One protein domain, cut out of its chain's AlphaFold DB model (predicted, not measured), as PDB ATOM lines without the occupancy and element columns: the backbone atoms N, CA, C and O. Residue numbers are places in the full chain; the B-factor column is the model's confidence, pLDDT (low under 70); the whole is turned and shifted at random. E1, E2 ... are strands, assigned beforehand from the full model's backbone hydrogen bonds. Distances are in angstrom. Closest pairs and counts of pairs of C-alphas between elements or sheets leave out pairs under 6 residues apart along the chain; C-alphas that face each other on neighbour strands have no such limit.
ATOM      1  N   ALA A 183     -41.314  45.697  23.390       89.00
ATOM      2  CA  ALA A 183     -42.133  44.921  22.474       89.00
ATOM      3  C   ALA A 183     -41.330  44.672  21.202       89.00
ATOM      4  O   ALA A 183     -40.867  45.605  20.557       89.00
ATOM      5  N   TYR A 184     -41.165  43.403  20.855       88.62
ATOM      6  CA  TYR A 184     -40.299  42.974  19.777       88.62
ATOM      7  C   TYR A 184     -41.108  42.229  18.723       88.62
ATOM      8  O   TYR A 184     -41.795  41.249  19.029       88.62
ATOM      9  N   SER A 185     -40.983  42.662  17.474       86.25
ATOM     10  CA  SER A 185     -41.607  42.019  16.321       86.25
ATOM     11  C   SER A 185     -40.663  41.001  15.699       86.25
ATOM     12  O   SER A 185     -39.456  41.235  15.592       86.25
ATOM     13  N   ASN A 186     -41.201  39.854  15.289       82.44
ATOM     14  CA  ASN A 186     -40.433  38.848  14.565       82.44
ATOM     15  C   ASN A 186     -39.966  39.410  13.208       82.44
ATOM     16  O   ASN A 186     -40.772  39.818  12.372       82.44
ATOM     17  N   ARG A 187     -38.653  39.400  12.973       77.12
ATOM     18  CA  ARG A 187     -38.010  39.878  11.740       77.12
ATOM     19  C   ARG A 187     -37.941  38.803  10.652       77.12
ATOM     20  O   ARG A 187     -37.638  39.117   9.500       77.12
ATOM     21  N   ASN A 188     -38.220  37.544  10.976       68.81
ATOM     22  CA  ASN A 188     -38.297  36.499   9.965       68.81
ATOM     23  C   ASN A 188     -39.570  36.659   9.142       68.81
ATOM     24  O   ASN A 188     -40.644  36.918   9.680       68.81
ATOM     25  N   ALA A 189     -39.439  36.515   7.821       52.50
ATOM     26  CA  ALA A 189     -40.537  36.738   6.897       52.50
ATOM     27  C   ALA A 189     -41.776  35.910   7.311       52.50
ATOM     28  O   ALA A 189     -41.652  34.695   7.477       52.50
ATOM     29  N   PRO A 190     -42.981  36.506   7.397       47.94
ATOM     30  CA  PRO A 190     -44.207  35.844   7.872       47.94
ATOM     31  C   PRO A 190     -44.711  34.673   6.995       47.94
ATOM     32  O   PRO A 190     -45.803  34.159   7.211       47.94
ATOM     33  N   GLY A 191     -43.926  34.238   6.004       49.06
ATOM     34  CA  GLY A 191     -44.190  33.086   5.139       49.06
ATOM     35  C   GLY A 191     -43.227  31.907   5.323       49.06
ATOM     36  O   GLY A 191     -43.424  30.878   4.678       49.06
ATOM     37  N   THR A 192     -42.197  32.007   6.172       55.28
ATOM     38  CA  THR A 192     -41.415  30.827   6.573       55.28
ATOM     39  C   THR A 192     -42.231  30.067   7.610       55.28
ATOM     40  O   THR A 192     -42.341  30.508   8.752       55.28
ATOM     41  N   ALA A 193     -42.837  28.952   7.200       53.34
ATOM     42  CA  ALA A 193     -43.813  28.151   7.948       53.34
ATOM     43  C   ALA A 193     -43.320  27.546   9.288       53.34
ATOM     44  O   ALA A 193     -43.997  26.696   9.858       53.34
ATOM     45  N   GLU A 194     -42.159  27.967   9.792       66.94
ATOM     46  CA  GLU A 194     -41.450  27.344  10.912       66.94
ATOM     47  C   GLU A 194     -41.532  28.152  12.221       66.94
ATOM     48  O   GLU A 194     -41.311  27.577  13.284       66.94
ATOM     49  N   ASN A 195     -41.908  29.445  12.190       78.19
ATOM     50  CA  ASN A 195     -42.080  30.243  13.415       78.19
ATOM     51  C   ASN A 195     -43.552  30.533  13.750       78.19
ATOM     52  O   ASN A 195     -44.167  31.365  13.076       78.19
ATOM     53  N   PRO A 196     -44.119  29.948  14.820       85.50
ATOM     54  CA  PRO A 196     -45.446  30.300  15.305       85.50
ATOM     55  C   PRO A 196     -45.498  31.655  16.026       85.50
ATOM     56  O   PRO A 196     -46.602  32.115  16.288       85.50
ATOM     57  N   VAL A 197     -44.370  32.295  16.360       88.62
ATOM     58  CA  VAL A 197     -44.315  33.549  17.132       88.62
ATOM     59  C   VAL A 197     -44.384  34.777  16.221       88.62
ATOM     60  O   VAL A 197     -43.526  34.976  15.357       88.62
ATOM     61  N   ALA A 198     -45.373  35.636  16.472       88.12
ATOM     62  CA  ALA A 198     -45.518  36.940  15.838       88.12
ATOM     63  C   ALA A 198     -44.719  38.014  16.589       88.12
ATOM     64  O   ALA A 198     -43.879  38.684  15.995       88.12
ATOM     65  N   ASN A 199     -44.947  38.136  17.903       89.75
ATOM     66  CA  ASN A 199     -44.365  39.185  18.745       89.75
ATOM     67  C   ASN A 199     -43.926  38.638  20.107       89.75
ATOM     68  O   ASN A 199     -44.518  37.686  20.623       89.75
ATOM     69  N   ILE A 200     -42.936  39.282  20.722       91.62
ATOM     70  CA  ILE A 200     -42.499  39.027  22.098       91.62
ATOM     71  C   ILE A 200     -42.587  40.326  22.889       91.62
ATOM     72  O   ILE A 200     -42.029  41.341  22.491       91.62
ATOM     73  N   ARG A 201     -43.246  40.289  24.046       92.06
ATOM     74  CA  ARG A 201     -43.249  41.399  24.999       92.06
ATOM     75  C   ARG A 201     -42.529  40.993  26.272       92.06
ATOM     76  O   ARG A 201     -42.967  40.076  26.968       92.06
ATOM     77  N   VAL A 202     -41.463  41.710  26.598       89.06
ATOM     78  CA  VAL A 202     -40.694  41.529  27.829       89.06
ATOM     79  C   VAL A 202     -41.082  42.633  28.807       89.06
ATOM     80  O   VAL A 202     -41.117  43.812  28.474       89.06
ATOM     81  N   THR A 203     -41.415  42.238  30.030       87.69
ATOM     82  CA  THR A 203     -41.795  43.137  31.132       87.69
ATOM     83  C   THR A 203     -40.782  43.021  32.269       87.69
ATOM     84  O   THR A 203     -39.824  42.262  32.170       87.69
ATOM     85  N   ALA A 204     -40.988  43.725  33.384       81.94
ATOM     86  CA  ALA A 204     -40.131  43.570  34.562       81.94
ATOM     87  C   ALA A 204     -40.143  42.142  35.146       81.94
ATOM     88  O   ALA A 204     -39.169  41.728  35.760       81.94
ATOM     89  N   THR A 205     -41.223  41.375  34.954       82.12
ATOM     90  CA  THR A 205     -41.416  40.081  35.640       82.12
ATOM     91  C   THR A 205     -41.763  38.916  34.719       82.12
ATOM     92  O   THR A 205     -41.736  37.763  35.141       82.12
ATOM     93  N   SER A 206     -42.103  39.173  33.457       88.94
ATOM     94  CA  SER A 206     -42.579  38.130  32.543       88.94
ATOM     95  C   SER A 206     -42.206  38.379  31.090       88.94
ATOM     96  O   SER A 206     -41.997  39.526  30.688       88.94
ATOM     97  N   ILE A 207     -42.198  37.300  30.316       91.62
ATOM     98  CA  ILE A 207     -42.056  37.288  28.861       91.62
ATOM     99  C   ILE A 207     -43.361  36.740  28.289       91.62
ATOM    100  O   ILE A 207     -43.861  35.708  28.741       91.62
ATOM    101  N   VAL A 208     -43.945  37.448  27.329       94.81
ATOM    102  CA  VAL A 208     -45.195  37.072  26.663       94.81
ATOM    103  C   VAL A 208     -44.909  36.851  25.184       94.81
ATOM    104  O   VAL A 208     -44.532  37.786  24.484       94.81
ATOM    105  N   TYR A 209     -45.116  35.627  24.713       93.81
ATOM    106  CA  TYR A 209     -45.026  35.237  23.310       93.81
ATOM    107  C   TYR A 209     -46.427  35.308  22.700       93.81
ATOM    108  O   TYR A 209     -47.317  34.565  23.110       93.81
ATOM    109  N   THR A 210     -46.634  36.199  21.734       93.88
ATOM    110  CA  THR A 210     -47.868  36.257  20.937       93.88
ATOM    111  C   THR A 210     -47.674  35.418  19.687       93.88
ATOM    112  O   THR A 210     -46.781  35.700  18.885       93.88
ATOM    113  N   LEU A 211     -48.491  34.386  19.515       92.12
ATOM    114  CA  LEU A 211     -48.438  33.488  18.367       92.12
ATOM    115  C   LEU A 211     -49.199  34.068  17.161       92.12
ATOM    116  O   LEU A 211     -50.069  34.925  17.310       92.12
ATOM    117  N   ASN A 212     -48.936  33.560  15.955       88.06
ATOM    118  CA  ASN A 212     -49.578  33.994  14.703       88.06
ATOM    119  C   ASN A 212     -51.107  33.813  14.704       88.06
ATOM    120  O   ASN A 212     -51.811  34.473  13.945       88.06
ATOM    121  N   ASN A 213     -51.632  32.919  15.548       89.19
ATOM    122  CA  ASN A 213     -53.070  32.708  15.743       89.19
ATOM    123  C   ASN A 213     -53.690  33.662  16.790       89.19
ATOM    124  O   ASN A 213     -54.872  33.529  17.100       89.19
ATOM    125  N   GLY A 214     -52.905  34.586  17.357       88.88
ATOM    126  CA  GLY A 214     -53.319  35.527  18.400       88.88
ATOM    127  C   GLY A 214     -53.293  34.967  19.827       88.88
ATOM    128  O   GLY A 214     -53.628  35.692  20.760       88.88
ATOM    129  N   GLN A 215     -52.912  33.702  20.026       94.69
ATOM    130  CA  GLN A 215     -52.756  33.122  21.360       94.69
ATOM    131  C   GLN A 215     -51.522  33.697  22.060       94.69
ATOM    132  O   GLN A 215     -50.466  33.845  21.447       94.69
ATOM    133  N   GLU A 216     -51.633  33.951  23.362       95.69
ATOM    134  CA  GLU A 216     -50.500  34.336  24.201       95.69
ATOM    135  C   GLU A 216     -49.999  33.151  25.039       95.69
ATOM    136  O   GLU A 216     -50.780  32.428  25.662       95.69
ATOM    137  N   VAL A 217     -48.679  32.982  25.087       95.06
ATOM    138  CA  VAL A 217     -47.974  32.064  25.990       95.06
ATOM    139  C   VAL A 217     -47.067  32.898  26.885       95.06
ATOM    140  O   VAL A 217     -46.346  33.767  26.401       95.06
ATOM    141  N   ARG A 218     -47.092  32.663  28.199       92.44
ATOM    142  CA  ARG A 218     -46.357  33.479  29.176       92.44
ATOM    143  C   ARG A 218     -45.317  32.653  29.920       92.44
ATOM    144  O   ARG A 218     -45.624  31.557  30.378       92.44
ATOM    145  N   SER A 219     -44.124  33.211  30.104       89.25
ATOM    146  CA  SER A 219     -43.089  32.673  30.991       89.25
ATOM    147  C   SER A 219     -42.623  33.712  32.014       89.25
ATOM    148  O   SER A 219     -42.792  34.922  31.833       89.25
ATOM    149  N   SER A 220     -42.078  33.229  33.133       82.38
ATOM    150  CA  SER A 220     -41.492  34.075  34.178       82.38
ATOM    151  C   SER A 220     -40.100  34.552  33.766       82.38
ATOM    152  O   SER A 220     -39.323  33.775  33.204       82.38
ATOM    153  N   ARG A 221     -39.757  35.801  34.105       78.06
ATOM    154  CA  ARG A 221     -38.368  36.282  34.028       78.06
ATOM    155  C   ARG A 221     -37.481  35.724  35.133       78.06
ATOM    156  O   ARG A 221     -36.273  35.741  34.990       78.06
ATOM    157  N   GLU A 222     -38.034  35.119  36.182       68.31
ATOM    158  CA  GLU A 222     -37.223  34.408  37.185       68.31
ATOM    159  C   GLU A 222     -36.428  33.241  36.570       68.31
ATOM    160  O   GLU A 222     -35.464  32.772  37.169       68.31
ATOM    161  N   GLY A 223     -36.808  32.797  35.361       62.91
ATOM    162  CA  GLY A 223     -36.128  31.821  34.503       62.91
ATOM    163  C   GLY A 223     -34.800  32.281  33.877       62.91
ATOM    164  O   GLY A 223     -34.174  31.494  33.174       62.91
ATOM    165  N   GLU A 224     -34.390  33.527  34.109       70.25
ATOM    166  CA  GLU A 224     -33.252  34.214  33.484       70.25
ATOM    167  C   GLU A 224     -31.873  33.665  33.881       70.25
ATOM    168  O   GLU A 224     -31.419  33.824  35.012       70.25
ATOM    169  N   SER A 225     -31.173  33.022  32.959       66.69
ATOM    170  CA  SER A 225     -29.746  32.732  33.110       66.69
ATOM    171  C   SER A 225     -28.920  33.778  32.397       66.69
ATOM    172  O   SER A 225     -29.340  34.289  31.364       66.69
ATOM    173  N   LEU A 226     -27.694  33.988  32.862       64.88
ATOM    174  CA  LEU A 226     -26.691  34.644  32.043       64.88
ATOM    175  C   LEU A 226     -25.712  33.623  31.509       64.88
ATOM    176  O   LEU A 226     -25.322  32.666  32.181       64.88
ATOM    177  N   ILE A 227     -25.340  33.824  30.258       60.47
ATOM    178  CA  ILE A 227     -24.185  33.159  29.688       60.47
ATOM    179  C   ILE A 227     -23.198  34.228  29.269       60.47
ATOM    180  O   ILE A 227     -23.560  35.280  28.741       60.47
ATOM    181  N   ARG A 228     -21.927  33.918  29.477       53.44
ATOM    182  CA  ARG A 228     -20.836  34.658  28.873       53.44
ATOM    183  C   ARG A 228     -20.242  33.789  27.788       53.44
ATOM    184  O   ARG A 228     -19.854  32.655  28.050       53.44
ATOM    185  N   ALA A 229     -20.122  34.335  26.595       51.06
ATOM    186  CA  ALA A 229     -19.323  33.727  25.549       51.06
ATOM    187  C   ALA A 229     -18.371  34.775  24.987       51.06
ATOM    188  O   ALA A 229     -18.721  35.950  24.860       51.06
ATOM    189  N   CYS A 230     -17.142  34.361  24.676       43.25
ATOM    190  CA  CYS A 230     -16.166  35.243  24.051       43.25
ATOM    191  C   CYS A 230     -16.798  35.878  22.803       43.25
ATOM    192  O   CYS A 230     -17.300  35.167  21.939       43.25
ATOM    193  N   VAL A 231     -16.776  37.214  22.734       41.53
ATOM    194  CA  VAL A 231     -17.376  38.058  21.676       41.53
ATOM    195  C   VAL A 231     -18.884  38.328  21.795       41.53
ATOM    196  O   VAL A 231     -19.332  39.317  21.227       41.53
ATOM    197  N   LEU A 232     -19.652  37.569  22.588       45.50
ATOM    198  CA  LEU A 232     -21.080  37.862  22.823       45.50
ATOM    199  C   LEU A 232     -21.329  39.017  23.802       45.50
ATOM    200  O   LEU A 232     -22.430  39.560  23.841       45.50
ATOM    201  N   GLY A 233     -20.319  39.380  24.594       54.56
ATOM    202  CA  GLY A 233     -20.585  40.099  25.836       54.56
ATOM    203  C   GLY A 233     -21.346  39.196  26.810       54.56
ATOM    204  O   GLY A 233     -21.289  37.967  26.712       54.56
ATOM    205  N   GLU A 234     -22.013  39.804  27.780       55.78
ATOM    206  CA  GLU A 234     -22.993  39.111  28.610       55.78
ATOM    207  C   GLU A 234     -24.275  38.946  27.788       55.78
ATOM    208  O   GLU A 234     -24.719  39.887  27.129       55.78
ATOM    209  N   SER A 235     -24.839  37.740  27.785       67.94
ATOM    210  CA  SER A 235     -26.122  37.463  27.142       67.94
ATOM    211  C   SER A 235     -27.110  36.987  28.182       67.94
ATOM    212  O   SER A 235     -26.817  36.075  28.964       67.94
ATOM    213  N   VAL A 236     -28.304  37.560  28.136       75.00
ATOM    214  CA  VAL A 236     -29.415  37.105  28.959       75.00
ATOM    215  C   VAL A 236     -30.153  36.004  28.219       75.00
ATOM    216  O   VAL A 236     -30.457  36.145  27.037       75.00
ATOM    217  N   VAL A 237     -30.422  34.892  28.894       78.25
ATOM    218  CA  VAL A 237     -31.029  33.709  28.292       78.25
ATOM    219  C   VAL A 237     -32.218  33.238  29.111       78.25
ATOM    220  O   VAL A 237     -32.096  32.946  30.299       78.25
ATOM    221  N   TRP A 238     -33.363  33.068  28.457       85.38
ATOM    222  CA  TRP A 238     -34.564  32.510  29.067       85.38
ATOM    223  C   TRP A 238     -34.978  31.211  28.375       85.38
ATOM    224  O   TRP A 238     -34.927  31.120  27.144       85.38
ATOM    225  N   PRO A 239     -35.439  30.200  29.129       83.31
ATOM    226  CA  PRO A 239     -36.076  29.038  28.529       83.31
ATOM    227  C   PRO A 239     -37.365  29.458  27.811       83.31
ATOM    228  O   PRO A 239     -38.151  30.257  28.333       83.31
ATOM    229  N   VAL A 240     -37.604  28.892  26.628       87.38
ATOM    230  CA  VAL A 240     -38.865  29.085  25.904       87.38
ATOM    231  C   VAL A 240     -39.815  27.927  26.235       87.38
ATOM    232  O   VAL A 240     -39.415  26.769  26.104       87.38
ATOM    233  N   PRO A 241     -41.061  28.196  26.672       89.38
ATOM    234  CA  PRO A 241     -42.032  27.141  26.960       89.38
ATOM    235  C   PRO A 241     -42.360  26.290  25.724       89.38
ATOM    236  O   PRO A 241     -42.452  26.811  24.611       89.38
ATOM    237  N   ALA A 242     -42.590  24.989  25.917       88.31
ATOM    238  CA  ALA A 242     -42.923  24.069  24.824       88.31
ATOM    239  C   ALA A 242     -44.239  24.450  24.118       88.31
ATOM    240  O   ALA A 242     -44.406  24.204  22.925       88.31
ATOM    241  N   GLU A 243     -45.147  25.111  24.836       91.00
ATOM    242  CA  GLU A 243     -46.432  25.626  24.360       91.00
ATOM    243  C   GLU A 243     -46.283  26.692  23.269       91.00
ATOM    244  O   GLU A 243     -47.234  26.943  22.532       91.00
ATOM    245  N   VAL A 244     -45.100  27.302  23.137       89.19
ATOM    246  CA  VAL A 244     -44.797  28.211  22.026       89.19
ATOM    247  C   VAL A 244     -44.771  27.450  20.694       89.19
ATOM    248  O   VAL A 244     -45.059  28.041  19.660       89.19
ATOM    249  N   GLY A 245     -44.504  26.137  20.703       86.81
ATOM    250  CA  GLY A 245     -44.628  25.275  19.523       86.81
ATOM    251  C   GLY A 245     -43.490  25.422  18.512       86.81
ATOM    252  O   GLY A 245     -43.690  25.204  17.319       86.81
ATOM    253  N   LEU A 246     -42.306  25.820  18.974       84.31
ATOM    254  CA  LEU A 246     -41.120  25.948  18.132       84.31
ATOM    255  C   LEU A 246     -40.567  24.585  17.719       84.31
ATOM    256  O   LEU A 246     -40.477  23.675  18.538       84.31
ATOM    257  N   ALA A 247     -40.101  24.475  16.476       81.81
ATOM    258  CA  ALA A 247     -39.442  23.279  15.948       81.81
ATOM    259  C   ALA A 247     -37.969  23.144  16.407       81.81
ATOM    260  O   ALA A 247     -37.101  22.749  15.631       81.81
ATOM    261  N   PHE A 248     -37.688  23.485  17.666       79.06
ATOM    262  CA  PHE A 248     -36.394  23.297  18.328       79.06
ATOM    263  C   PHE A 248     -36.533  22.237  19.420       79.06
ATOM    264  O   PHE A 248     -37.591  22.113  20.037       79.06
ATOM    265  N   ASN A 249     -35.465  21.489  19.687       82.44
ATOM    266  CA  ASN A 249     -35.468  20.480  20.745       82.44
ATOM    267  C   ASN A 249     -35.404  21.131  22.135       82.44
ATOM    268  O   ASN A 249     -36.056  20.658  23.064       82.44
ATOM    269  N   ASP A 250     -34.629  22.209  22.284       82.38
ATOM    270  CA  ASP A 250     -34.461  22.932  23.546       82.38
ATOM    271  C   ASP A 250     -34.321  24.452  23.297       82.38
ATOM    272  O   ASP A 250     -33.239  25.029  23.461       82.38
ATOM    273  N   PRO A 251     -35.409  25.125  22.863       84.94
ATOM    274  CA  PRO A 251     -35.373  26.536  22.498       84.94
ATOM    275  C   PRO A 251     -35.068  27.447  23.688       84.94
ATOM    276  O   PRO A 251     -35.584  27.281  24.800       84.94
ATOM    277  N   VAL A 252     -34.273  28.475  23.420       84.44
ATOM    278  CA  VAL A 252     -33.921  29.534  24.366       84.44
ATOM    279  C   VAL A 252     -34.036  30.898  23.698       84.44
ATOM    280  O   VAL A 252     -33.618  31.070  22.555       84.44
ATOM    281  N   LEU A 253     -34.616  31.858  24.416       86.06
ATOM    282  CA  LEU A 253     -34.650  33.266  24.040       86.06
ATOM    283  C   LEU A 253     -33.382  33.922  24.569       86.06
ATOM    284  O   LEU A 253     -33.049  33.737  25.732       86.06
ATOM    285  N   VAL A 254     -32.700  34.682  23.729       80.06
ATOM    286  CA  VAL A 254     -31.405  35.286  24.015       80.06
ATOM    287  C   VAL A 254     -31.492  36.772  23.727       80.06
ATOM    288  O   VAL A 254     -31.841  37.158  22.612       80.06
ATOM    289  N   ASP A 255     -31.143  37.591  24.706       79.06
ATOM    290  CA  ASP A 255     -30.763  38.977  24.476       79.06
ATOM    291  C   ASP A 255     -29.256  39.026  24.246       79.06
ATOM    292  O   ASP A 255     -28.458  38.713  25.134       79.06
ATOM    293  N   THR A 256     -28.872  39.352  23.018       61.78
ATOM    294  CA  THR A 256     -27.476  39.531  22.640       61.78
ATOM    295  C   THR A 256     -27.229  41.029  22.603       61.78
ATOM    296  O   THR A 256     -27.598  41.678  21.626       61.78
ATOM    297  N   GLY A 257     -26.565  41.595  23.611       55.28
ATOM    298  CA  GLY A 257     -26.217  43.025  23.644       55.28
ATOM    299  C   GLY A 257     -25.305  43.506  22.494       55.28
ATOM    300  O   GLY A 257     -24.868  44.655  22.480       55.28
ATOM    301  N   CYS A 258     -24.982  42.644  21.525       48.56
ATOM    302  CA  CYS A 258     -24.225  42.968  20.322       48.56
ATOM    303  C   CYS A 258     -25.121  43.578  19.237       48.56
ATOM    304  O   CYS A 258     -25.939  42.891  18.627       48.56
ATOM    305  N   ALA A 259     -24.892  44.852  18.917       44.44
ATOM    306  CA  ALA A 259     -25.502  45.479  17.751       44.44
ATOM    307  C   ALA A 259     -25.047  44.777  16.458       44.44
ATOM    308  O   ALA A 259     -23.850  44.612  16.202       44.44
ATOM    309  N   LEU A 260     -26.001  44.399  15.602       44.22
ATOM    310  CA  LEU A 260     -25.694  43.958  14.243       44.22
ATOM    311  C   LEU A 260     -25.085  45.119  13.428       44.22
ATOM    312  O   LEU A 260     -25.387  46.284  13.700       44.22
ATOM    313  N   PRO A 261     -24.340  44.837  12.338       37.59
ATOM    314  CA  PRO A 261     -23.727  45.855  11.470       37.59
ATOM    315  C   PRO A 261     -24.695  46.865  10.813       37.59
ATOM    316  O   PRO A 261     -24.255  47.707  10.039       37.59
ATOM    317  N   THR A 262     -26.008  46.769  11.063       42.00
ATOM    318  CA  THR A 262     -27.059  47.563  10.400       42.00
ATOM    319  C   THR A 262     -27.890  48.456  11.330       42.00
ATOM    320  O   THR A 262     -28.823  49.092  10.847       42.00
ATOM    321  N   GLY A 263     -27.546  48.595  12.617       44.94
ATOM    322  CA  GLY A 263     -28.135  49.631  13.481       44.94
ATOM    323  C   GLY A 263     -28.422  49.192  14.919       44.94
ATOM    324  O   GLY A 263     -28.669  48.022  15.189       44.94
ATOM    325  N   ASN A 264     -28.401  50.175  15.821       52.56
ATOM    326  CA  ASN A 264     -28.389  50.073  17.288       52.56
ATOM    327  C   ASN A 264     -29.729  49.664  17.948       52.56
ATOM    328  O   ASN A 264     -30.001  50.101  19.064       52.56
ATOM    329  N   ALA A 265     -30.600  48.907  17.280       59.41
ATOM    330  CA  ALA A 265     -31.832  48.442  17.926       59.41
ATOM    331  C   ALA A 265     -31.516  47.277  18.885       59.41
ATOM    332  O   ALA A 265     -30.729  46.408  18.502       59.41
ATOM    333  N   PRO A 266     -32.114  47.221  20.090       65.75
ATOM    334  CA  PRO A 266     -32.035  46.030  20.927       65.75
ATOM    335  C   PRO A 266     -32.711  44.860  20.205       65.75
ATOM    336  O   PRO A 266     -33.758  45.018  19.565       65.75
ATOM    337  N   THR A 267     -32.094  43.684  20.282       73.12
ATOM    338  CA  THR A 267     -32.540  42.495  19.552       73.12
ATOM    339  C   THR A 267     -32.667  41.306  20.476       73.12
ATOM    340  O   THR A 267     -31.745  41.009  21.230       73.12
ATOM    341  N   LEU A 268     -33.758  40.562  20.322       80.25
ATOM    342  CA  LEU A 268     -33.906  39.246  20.929       80.25
ATOM    343  C   LEU A 268     -33.803  38.174  19.850       80.25
ATOM    344  O   LEU A 268     -34.210  38.382  18.710       80.25
ATOM    345  N   THR A 269     -33.283  37.007  20.204       80.50
ATOM    346  CA  THR A 269     -33.160  35.877  19.282       80.50
ATOM    347  C   THR A 269     -33.609  34.597  19.957       80.50
ATOM    348  O   THR A 269     -33.158  34.310  21.058       80.50
ATOM    349  N   VAL A 270     -34.444  33.791  19.302       81.69
ATOM    350  CA  VAL A 270     -34.676  32.408  19.737       81.69
ATOM    351  C   VAL A 270     -33.796  31.459  18.937       81.69
ATOM    352  O   VAL A 270     -33.782  31.493  17.705       81.69
ATOM    353  N   MET A 271     -33.072  30.601  19.649       79.44
ATOM    354  CA  MET A 271     -32.191  29.593  19.065       79.44
ATOM    355  C   MET A 271     -32.217  28.285  19.860       79.44
ATOM    356  O   MET A 271     -32.746  28.220  20.967       79.44
ATOM    357  N   GLU A 272     -31.650  27.230  19.279       80.56
ATOM    358  CA  GLU A 272     -31.420  25.952  19.954       80.56
ATOM    359  C   GLU A 272     -30.340  26.120  21.032       80.56
ATOM    360  O   GLU A 272     -29.261  26.635  20.732       80.56
ATOM    361  N   ARG A 273     -30.579  25.656  22.269       80.19
ATOM    362  CA  ARG A 273     -29.599  25.820  23.360       80.19
ATOM    363  C   ARG A 273     -28.247  25.218  23.011       80.19
ATOM    364  O   ARG A 273     -27.231  25.821  23.321       80.19
ATOM    365  N   ALA A 274     -28.233  24.065  22.347       77.06
ATOM    366  CA  ALA A 274     -26.998  23.407  21.930       77.06
ATOM    367  C   ALA A 274     -26.155  24.241  20.948       77.06
ATOM    368  O   ALA A 274     -24.965  23.990  20.824       77.06
ATOM    369  N   ALA A 275     -26.752  25.226  20.270       72.56
ATOM    370  CA  ALA A 275     -26.045  26.144  19.382       72.56
ATOM    371  C   ALA A 275     -25.520  27.398  20.107       72.56
ATOM    372  O   ALA A 275     -24.835  28.211  19.485       72.56
ATOM    373  N   LEU A 276     -25.832  27.576  21.400       70.88
ATOM    374  CA  LEU A 276     -25.258  28.661  22.186       70.88
ATOM    375  C   LEU A 276     -23.771  28.404  22.428       70.88
ATOM    376  O   LEU A 276     -23.406  27.309  22.861       70.88
ATOM    377  N   PRO A 277     -22.903  29.404  22.239       58.19
ATOM    378  CA  PRO A 277     -21.543  29.302  22.732       58.19
ATOM    379  C   PRO A 277     -21.558  29.321  24.267       58.19
ATOM    380  O   PRO A 277     -22.244  30.131  24.890       58.19
ATOM    381  N   VAL A 278     -20.801  28.415  24.879       58.75
ATOM    382  CA  VAL A 278     -20.627  28.330  26.336       58.75
ATOM    383  C   VAL A 278     -19.282  28.942  26.705       58.75
ATOM    384  O   VAL A 278     -18.331  28.886  25.924       58.75
ATOM    385  N   ASN A 279     -19.193  29.522  27.901       51.25
ATOM    386  CA  ASN A 279     -17.932  29.977  28.465       51.25
ATOM    387  C   ASN A 279     -16.926  28.811  28.531       51.25
ATOM    388  O   ASN A 279     -17.096  27.870  29.303       51.25
ATOM    389  N   ALA A 280     -15.874  28.900  27.730       42.69
ATOM    390  CA  ALA A 280     -14.626  28.184  27.921       42.69
ATOM    391  C   ALA A 280     -13.551  29.275  27.986       42.69
ATOM    392  O   ALA A 280     -13.468  30.059  27.034       42.69
ATOM    393  N   PRO A 281     -12.757  29.397  29.069       41.62
ATOM    394  CA  PRO A 281     -11.632  30.322  29.077       41.62
ATOM    395  C   PRO A 281     -10.697  29.919  27.933       41.62
ATOM    396  O   PRO A 281     -10.015  28.899  27.998       41.62
ATOM    397  N   LEU A 282     -10.720  30.674  26.834       42.75
ATOM    398  CA  LEU A 282      -9.933  30.359  25.650       42.75
ATOM    399  C   LEU A 282      -8.997  31.499  25.295       42.75
ATOM    400  O   LEU A 282      -9.323  32.686  25.356       42.75
ATOM    401  N   ALA A 283      -7.798  31.075  24.915       37.84
ATOM    402  CA  ALA A 283      -6.716  31.927  24.494       37.84
ATOM    403  C   ALA A 283      -7.137  32.821  23.302       37.84
ATOM    404  O   ALA A 283      -7.959  32.412  22.478       37.84
ATOM    405  N   ALA A 296     -34.069  28.545  10.652       46.88
ATOM    406  CA  ALA A 296     -35.118  29.399  11.213       46.88
ATOM    407  C   ALA A 296     -34.639  30.190  12.436       46.88
ATOM    408  O   ALA A 296     -35.321  30.212  13.449       46.88
ATOM    409  N   CYS A 297     -33.466  30.829  12.396       58.97
ATOM    410  CA  CYS A 297     -33.008  31.676  13.507       58.97
ATOM    411  C   CYS A 297     -33.995  32.839  13.717       58.97
ATOM    412  O   CYS A 297     -34.068  33.732  12.877       58.97
ATOM    413  N   LEU A 298     -34.818  32.781  14.768       63.84
ATOM    414  CA  LEU A 298     -35.947  33.691  14.973       63.84
ATOM    415  C   LEU A 298     -35.460  34.965  15.633       63.84
ATOM    416  O   LEU A 298     -35.263  35.003  16.845       63.84
ATOM    417  N   TRP A 299     -35.239  35.993  14.826       73.06
ATOM    418  CA  TRP A 299     -34.832  37.302  15.316       73.06
ATOM    419  C   TRP A 299     -36.037  38.172  15.602       73.06
ATOM    420  O   TRP A 299     -37.001  38.179  14.838       73.06
ATOM    421  N   PHE A 300     -35.936  38.970  16.653       78.31
ATOM    422  CA  PHE A 300     -36.933  39.948  17.027       78.31
ATOM    423  C   PHE A 300     -36.280  41.317  17.196       78.31
ATOM    424  O   PHE A 300     -35.186  41.433  17.754       78.31
ATOM    425  N   VAL A 301     -36.950  42.350  16.697       76.94
ATOM    426  CA  VAL A 301     -36.501  43.746  16.767       76.94
ATOM    427  C   VAL A 301     -37.515  44.568  17.539       76.94
ATOM    428  O   VAL A 301     -38.716  44.383  17.347       76.94
ATOM    429  N   ASP A 302     -37.035  45.458  18.403       79.00
ATOM    430  CA  ASP A 302     -37.908  46.393  19.115       79.00
ATOM    431  C   ASP A 302     -38.731  47.230  18.119       79.00
ATOM    432  O   ASP A 302     -38.200  47.740  17.127       79.00
ATOM    433  N   GLU A 303     -40.032  47.374  18.375       74.12
ATOM    434  CA  GLU A 303     -40.980  48.117  17.528       74.12
ATOM    435  C   GLU A 303     -40.804  49.652  17.608       74.12
ATOM    436  O   GLU A 303     -41.545  50.386  16.960       74.12
TER     437      GLU A 303
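What this domain is: This is residues 183 to 283 and 296 to 303 of the 308 residues of an uncharacterized protein of Demequina lutea (UniProt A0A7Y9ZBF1). A single antiparallel sheet of nine strands folds back on itself into two leaves, E4 E3 E2 E1 and E8 E7 E6 E5, with E9 as the hinge; it curls like part of a barrel that stays open between its edge strands E4 and E5. Residues 277 to 283 lead away from E8 toward one end of the longest axis. The printed part has 109 residues, with no named helix and nine named strands, E1 to E9 along the chain; the sheet's order is E4 E3 E2 E1 E9 E8 E7 E6 E5. The class is all strand, though the strands hold only 50 of the 109 residues. The whole is compact, with a radius of gyration of the C-alphas of 13.7 A, yet elongated in outline, spanning 47 by 30 by 27 A.

Where its parts are: E1, residues 183 to 186, begins at C-alpha 183 (-42.133, 44.921, 22.474). E2 is residues 197 to 202, E3 residues 206 to 211, 16.0 A long, and E4 residues 216 to 220. E5 is residues 225 to 229. E6, residues 233 to 239, is the longest strand at 19.2 A and begins at C-alpha 233 (-20.585, 40.099, 25.836). E7 is residues 251 to 256, 15.2 A, and E8 residues 267 to 272, 16.6 A. E9, residues 298 to 302, ends at C-alpha 302 (-37.908, 46.393, 19.115).

How they stand to each other: E1 to E4 form a meander, each strand the antiparallel neighbour of the one before. In the hairpin E1 and E2, N 184 and O 200 are 2.8 A apart, within hydrogen-bond range. So are N 208 and O 201 of the hairpin E2 and E3, at 2.8 A, and N 217 and O 209 of the hairpin E3 and E4, at 2.9 A. E5 to E8 form a second meander, with N 237 and O 225 at 2.8 A, N 253 and O 238 at 2.8 A, and N 254 and O 269 at 2.7 A across its successive pairs. E9 is the antiparallel neighbour of E1, with N 185 and O 301 at 2.8 A, and of E8, with N 300 and O 268 at 2.7 A. E4 and E5 are apart; E4 and E6 are only just apart, 8.3 A at their closest.

The domain as a whole: The sheet is strongly twisted. The C-alphas farthest apart are those of Asn 213 and Ala 283, at 47.2 A. Residues 284 to 295 are not printed; C-alphas 283 and 296 are 31.5 A apart across this cut, which lies in the link from E8 to E9. The link from E6 to E7, 11 residues, is long. Mean pLDDT of the printed part is 72.7; 41 residues are under 70, among them 225 to 235, 256 to 266 and 277 to 283.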